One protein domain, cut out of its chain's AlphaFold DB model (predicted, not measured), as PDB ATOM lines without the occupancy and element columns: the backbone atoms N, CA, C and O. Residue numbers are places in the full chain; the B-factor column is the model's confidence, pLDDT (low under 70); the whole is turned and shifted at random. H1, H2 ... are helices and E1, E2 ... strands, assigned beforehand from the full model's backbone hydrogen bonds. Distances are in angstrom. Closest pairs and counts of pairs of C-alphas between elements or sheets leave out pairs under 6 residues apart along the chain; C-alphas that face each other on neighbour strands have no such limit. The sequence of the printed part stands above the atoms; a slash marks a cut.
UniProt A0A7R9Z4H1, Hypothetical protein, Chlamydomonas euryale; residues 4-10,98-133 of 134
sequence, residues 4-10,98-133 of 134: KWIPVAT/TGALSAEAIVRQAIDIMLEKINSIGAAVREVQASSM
ATOM      1  N   LYS A   4      30.197 -19.689  -4.374       94.19
ATOM      2  CA  LYS A   4      31.081 -19.074  -5.390       94.19
ATOM      3  C   LYS A   4      30.381 -18.074  -6.327       94.19
ATOM      4  O   LYS A   4      31.063 -17.340  -7.028       94.19
ATOM      5  N   TRP A   5      29.049 -18.103  -6.388       94.62
ATOM      6  CA  TRP A   5      28.240 -17.190  -7.198       94.62
ATOM      7  C   TRP A   5      27.761 -15.959  -6.420       94.62
ATOM      8  O   TRP A   5      27.076 -15.116  -6.993       94.62
ATOM      9  N   ILE A   6      28.092 -15.846  -5.130       95.94
ATOM     10  CA  ILE A   6      27.735 -14.691  -4.306       95.94
ATOM     11  C   ILE A   6      28.630 -13.507  -4.724       95.94
ATOM     12  O   ILE A   6      29.854 -13.605  -4.614       95.94
ATOM     13  N   PRO A   7      28.061 -12.385  -5.209       97.06
ATOM     14  CA  PRO A   7      28.846 -11.256  -5.716       97.06
ATOM     15  C   PRO A   7      29.379 -10.334  -4.605       97.06
ATOM     16  O   PRO A   7      30.110  -9.387  -4.891       97.06
ATOM     17  N   VAL A   8      29.025 -10.596  -3.344       98.12
ATOM     18  CA  VAL A   8      29.473  -9.843  -2.165       98.12
ATOM     19  C   VAL A   8      30.470 -10.647  -1.340       98.12
ATOM     20  O   VAL A   8      30.314 -11.854  -1.169       98.12
ATOM     21  N   ALA A   9      31.484  -9.966  -0.816       97.75
ATOM     22  CA  ALA A   9      32.325 -10.494   0.249       97.75
ATOM     23  C   ALA A   9      31.569 -10.440   1.585       97.75
ATOM     24  O   ALA A   9      31.543 -11.422   2.323       97.75
ATOM     25  N   THR A  10      30.889  -9.318   1.852       97.44
ATOM     26  CA  THR A  10      29.959  -9.172   2.975       97.44
ATOM     27  C   THR A  10      28.803  -8.248   2.605       97.44
ATOM     28  O   THR A  10      28.965  -7.298   1.838       97.44
ATOM     29  N   THR A  98      32.930  -8.587  -3.976       97.69
ATOM     30  CA  THR A  98      34.085  -9.416  -4.373       97.69
ATOM     31  C   THR A  98      34.910  -8.808  -5.516       97.69
ATOM     32  O   THR A  98      35.970  -9.325  -5.857       97.69
ATOM     33  N   GLY A  99      34.418  -7.729  -6.136       96.12
ATOM     34  CA  GLY A  99      35.007  -7.068  -7.303       96.12
ATOM     35  C   GLY A  99      34.391  -7.490  -8.640       96.12
ATOM     36  O   GLY A  99      34.637  -6.831  -9.645       96.12
ATOM     37  N   ALA A 100      33.552  -8.533  -8.670       95.75
ATOM     38  CA  ALA A 100      32.855  -8.958  -9.891       95.75
ATOM     39  C   ALA A 100      31.830  -7.919 -10.392       95.75
ATOM     40  O   ALA A 100      31.616  -7.780 -11.594       95.75
ATOM     41  N   LEU A 101      31.211  -7.179  -9.466       96.75
ATOM     42  CA  LEU A 101      30.303  -6.051  -9.707       96.75
ATOM     43  C   LEU A 101      30.629  -4.923  -8.721       96.75
ATOM     44  O   LEU A 101      31.219  -5.178  -7.678       96.75
ATOM     45  N   SER A 102      30.240  -3.674  -8.980       98.12
ATOM     46  CA  SER A 102      30.345  -2.638  -7.939       98.12
ATOM     47  C   SER A 102      29.302  -2.871  -6.838       98.12
ATOM     48  O   SER A 102      28.224  -3.406  -7.104       98.12
ATOM     49  N   ALA A 103      29.589  -2.449  -5.601       97.94
ATOM     50  CA  ALA A 103      28.625  -2.550  -4.497       97.94
ATOM     51  C   ALA A 103      27.306  -1.821  -4.822       97.94
ATOM     52  O   ALA A 103      26.228  -2.347  -4.557       97.94
ATOM     53  N   GLU A 104      27.381  -0.663  -5.488       97.88
ATOM     54  CA  GLU A 104      26.203   0.065  -5.974       97.88
ATOM     55  C   GLU A 104      25.369  -0.771  -6.956       97.88
ATOM     56  O   GLU A 104      24.150  -0.863  -6.808       97.88
ATOM     57  N   ALA A 105      26.010  -1.410  -7.942       98.12
ATOM     58  CA  ALA A 105      25.304  -2.231  -8.920       98.12
ATOM     59  C   ALA A 105      24.625  -3.435  -8.258       98.12
ATOM     60  O   ALA A 105      23.495  -3.765  -8.612       98.12
ATOM     61  N   ILE A 106      25.286  -4.056  -7.276       98.25
ATOM     62  CA  ILE A 106      24.721  -5.162  -6.495       98.25
ATOM     63  C   ILE A 106      23.447  -4.715  -5.771       98.25
ATOM     64  O   ILE A 106      22.427  -5.393  -5.871       98.25
ATOM     65  N   VAL A 107      23.479  -3.571  -5.077       98.12
ATOM     66  CA  VAL A 107      22.310  -3.060  -4.339       98.12
ATOM     67  C   VAL A 107      21.157  -2.737  -5.288       98.12
ATOM     68  O   VAL A 107      20.026  -3.140  -5.023       98.12
ATOM     69  N   ARG A 108      21.427  -2.074  -6.421       98.19
ATOM     70  CA  ARG A 108      20.394  -1.767  -7.427       98.19
ATOM     71  C   ARG A 108      19.742  -3.037  -7.979       98.19
ATOM     72  O   ARG A 108      18.524  -3.166  -7.915       98.19
ATOM     73  N   GLN A 109      20.545  -4.008  -8.418       98.00
ATOM     74  CA  GLN A 109      20.031  -5.276  -8.945       98.00
ATOM     75  C   GLN A 109      19.244  -6.067  -7.895       98.00
ATOM     76  O   GLN A 109      18.243  -6.696  -8.225       98.00
ATOM     77  N   ALA A 110      19.658  -6.033  -6.624       97.94
ATOM     78  CA  ALA A 110      18.922  -6.698  -5.552       97.94
ATOM     79  C   ALA A 110      17.504  -6.123  -5.381       97.94
ATOM     80  O   ALA A 110      16.556  -6.887  -5.184       97.94
ATOM     81  N   ILE A 111      17.353  -4.798  -5.496       98.25
ATOM     82  CA  ILE A 111      16.050  -4.118  -5.465       98.25
ATOM     83  C   ILE A 111      15.217  -4.517  -6.688       98.25
ATOM     84  O   ILE A 111      14.062  -4.906  -6.526       98.25
ATOM     85  N   ASP A 112      15.801  -4.491  -7.887       98.38
ATOM     86  CA  ASP A 112      15.101  -4.860  -9.125       98.38
ATOM     87  C   ASP A 112      14.580  -6.305  -9.068       98.38
ATOM     88  O   ASP A 112      13.397  -6.556  -9.298       98.38
ATOM     89  N   ILE A 113      15.421  -7.252  -8.634       98.31
ATOM     90  CA  ILE A 113      15.043  -8.662  -8.448       98.31
ATOM     91  C   ILE A 113      13.921  -8.802  -7.407       98.31
ATOM     92  O   ILE A 113      13.036  -9.651  -7.549       98.31
ATOM     93  N   MET A 114      13.934  -8.000  -6.338       98.31
ATOM     94  CA  MET A 114      12.861  -8.008  -5.341       98.31
ATOM     95  C   MET A 114      11.538  -7.516  -5.941       98.31
ATOM     96  O   MET A 114      10.504  -8.158  -5.738       98.31
ATOM     97  N   LEU A 115      11.568  -6.428  -6.711       98.38
ATOM     98  CA  LEU A 115      10.396  -5.890  -7.403       98.38
ATOM     99  C   LEU A 115       9.835  -6.888  -8.421       98.38
ATOM    100  O   LEU A 115       8.626  -7.114  -8.455       98.38
ATOM    101  N   GLU A 116      10.694  -7.540  -9.204       98.56
ATOM    102  CA  GLU A 116      10.293  -8.591 -10.143       98.56
ATOM    103  C   GLU A 116       9.586  -9.751  -9.436       98.56
ATOM    104  O   GLU A 116       8.520 -10.184  -9.877       98.56
ATOM    105  N   LYS A 117      10.119 -10.215  -8.297       98.19
ATOM    106  CA  LYS A 117       9.485 -11.272  -7.493       98.19
ATOM    107  C   LYS A 117       8.105 -10.856  -6.988       98.19
ATOM    108  O   LYS A 117       7.159 -11.635  -7.105       98.19
ATOM    109  N   ILE A 118       7.972  -9.637  -6.465       98.38
ATOM    110  CA  ILE A 118       6.685  -9.098  -6.000       98.38
ATOM    111  C   ILE A 118       5.685  -9.036  -7.161       98.38
ATOM    112  O   ILE A 118       4.552  -9.498  -7.025       98.38
ATOM    113  N   ASN A 119       6.110  -8.531  -8.319       98.12
ATOM    114  CA  ASN A 119       5.268  -8.435  -9.509       98.12
ATOM    115  C   ASN A 119       4.834  -9.813 -10.022       98.12
ATOM    116  O   ASN A 119       3.665  -9.996 -10.365       98.12
ATOM    117  N   SER A 120       5.747 -10.787 -10.028       98.25
ATOM    118  CA  SER A 120       5.458 -12.168 -10.423       98.25
ATOM    119  C   SER A 120       4.417 -12.809  -9.506       98.25
ATOM    120  O   SER A 120       3.481 -13.436  -9.996       98.25
ATOM    121  N   ILE A 121       4.543 -12.631  -8.187       97.94
ATOM    122  CA  ILE A 121       3.557 -13.135  -7.221       97.94
ATOM    123  C   ILE A 121       2.214 -12.427  -7.422       97.94
ATOM    124  O   ILE A 121       1.177 -13.081  -7.495       97.94
ATOM    125  N   GLY A 122       2.219 -11.101  -7.570       97.50
ATOM    126  CA  GLY A 122       1.000 -10.327  -7.803       97.50
ATOM    127  C   GLY A 122       0.267 -10.728  -9.086       97.50
ATOM    128  O   GLY A 122      -0.963 -10.737  -9.115       97.50
ATOM    129  N   ALA A 123       0.994 -11.089 -10.147       97.19
ATOM    130  CA  ALA A 123       0.407 -11.636 -11.366       97.19
ATOM    131  C   ALA A 123      -0.263 -12.997 -11.118       97.19
ATOM    132  O   ALA A 123      -1.437 -13.150 -11.446       97.19
ATOM    133  N   ALA A 124       0.437 -13.925 -10.459       96.94
ATOM    134  CA  ALA A 124      -0.097 -15.249 -10.145       96.94
ATOM    135  C   ALA A 124      -1.344 -15.191  -9.240       96.94
ATOM    136  O   ALA A 124      -2.308 -15.917  -9.464       96.94
ATOM    137  N   VAL A 125      -1.374 -14.291  -8.246       97.38
ATOM    138  CA  VAL A 125      -2.559 -14.110  -7.383       97.38
ATOM    139  C   VAL A 125      -3.773 -13.647  -8.193       97.38
ATOM    140  O   VAL A 125      -4.868 -14.170  -7.995       97.38
ATOM    141  N   ARG A 126      -3.591 -12.698  -9.121       96.56
ATOM    142  CA  ARG A 126      -4.684 -12.207  -9.978       96.56
ATOM    143  C   ARG A 126      -5.233 -13.295 -10.897       96.56
ATOM    144  O   ARG A 126      -6.443 -13.359 -11.087       96.56
ATOM    145  N   GLU A 127      -4.362 -14.143 -11.436       96.38
ATOM    146  CA  GLU A 127      -4.759 -15.277 -12.275       96.38
ATOM    147  C   GLU A 127      -5.635 -16.268 -11.496       96.38
ATOM    148  O   GLU A 127      -6.747 -16.572 -11.920       96.38
ATOM    149  N   VAL A 128      -5.204 -16.680 -10.297       95.50
ATOM    150  CA  VAL A 128      -5.974 -17.599  -9.437       95.50
ATOM    151  C   VAL A 128      -7.328 -17.009  -9.032       95.50
ATOM    152  O   VAL A 128      -8.331 -17.724  -9.000       95.50
ATOM    153  N   GLN A 129      -7.380 -15.709  -8.730       93.88
ATOM    154  CA  GLN A 129      -8.633 -15.027  -8.398       93.88
ATOM    155  C   GLN A 129      -9.607 -15.013  -9.579       93.88
ATOM    156  O   GLN A 129     -10.785 -15.291  -9.378       93.88
ATOM    157  N   ALA A 130      -9.123 -14.745 -10.794       91.75
ATOM    158  CA  ALA A 130      -9.953 -14.769 -11.996       91.75
ATOM    159  C   ALA A 130     -10.528 -16.169 -12.259       91.75
ATOM    160  O   ALA A 130     -11.726 -16.298 -12.487       91.75
ATOM    161  N   SER A 131      -9.711 -17.219 -12.126       86.31
ATOM    162  CA  SER A 131     -10.153 -18.612 -12.301       86.31
ATOM    163  C   SER A 131     -11.086 -19.126 -11.201       86.31
ATOM    164  O   SER A 131     -11.718 -20.155 -11.385       86.31
ATOM    165  N   SER A 132     -11.160 -18.453 -10.048       76.69
ATOM    166  CA  SER A 132     -12.061 -18.825  -8.942       76.69
ATOM    167  C   SER A 132     -13.430 -18.134  -9.023       76.69
ATOM    168  O   SER A 132     -14.303 -18.412  -8.201       76.69
ATOM    169  N   MET A 133     -13.592 -17.182  -9.949       68.69
ATOM    170  CA  MET A 133     -14.843 -16.453 -10.199       68.69
ATOM    171  C   MET A 133     -15.616 -16.990 -11.416       68.69
ATOM    172  O   MET A 133     -16.748 -16.554 -11.635       68.69
TER     173      MET A 133
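AT A GLANCE: This is residues 4 to 10 and 98 to 133 of the 134 residues of the protein "Hypothetical protein" of Chlamydomonas euryale (UniProt A0A7R9Z4H1). One long helix, H1, makes the length of a rod, and at its first end sits a small foot of two short pieces of chain, residues 4 to 10 with strand E1 and residues 98 to 102. Residues 107 to 133, of which 107 to 131 belong to H1, stick out free. The printed part has 43 residues, with one named strand and then one named helix; the class is mostly helix. It is extended, with a radius of gyration of the C-alphas of 16.2 A and spans of 51 by 20 by 13 A.

IN THESE COORDINATES: Find C-alpha 103 at (28.625, -2.550, -4.497); from there H1, residues 103 to 131, runs 42.7 A to C-alpha 131 at (-10.153, -18.612, -12.301). E1, residues 8 to 10, begins at C-alpha 8, (29.473, -9.843, -2.165).

HOW THE PARTS SIT: In H1, each backbone O i to N i+4 pair is within hydrogen-bond range. Look at Val 8 and Ala 103 for the closest C-alphas of E1 and H1, 7.7 A apart. E1 pairs with no named strand.

THE WHOLE: The C-alphas farthest apart, those of Gly 99 and Met 133, are 50.8 A apart. Residues 11 to 97 are not printed; C-alphas 10 and 98 stand 8.4 A apart across the cut. Residue 133 is under pLDDT 70.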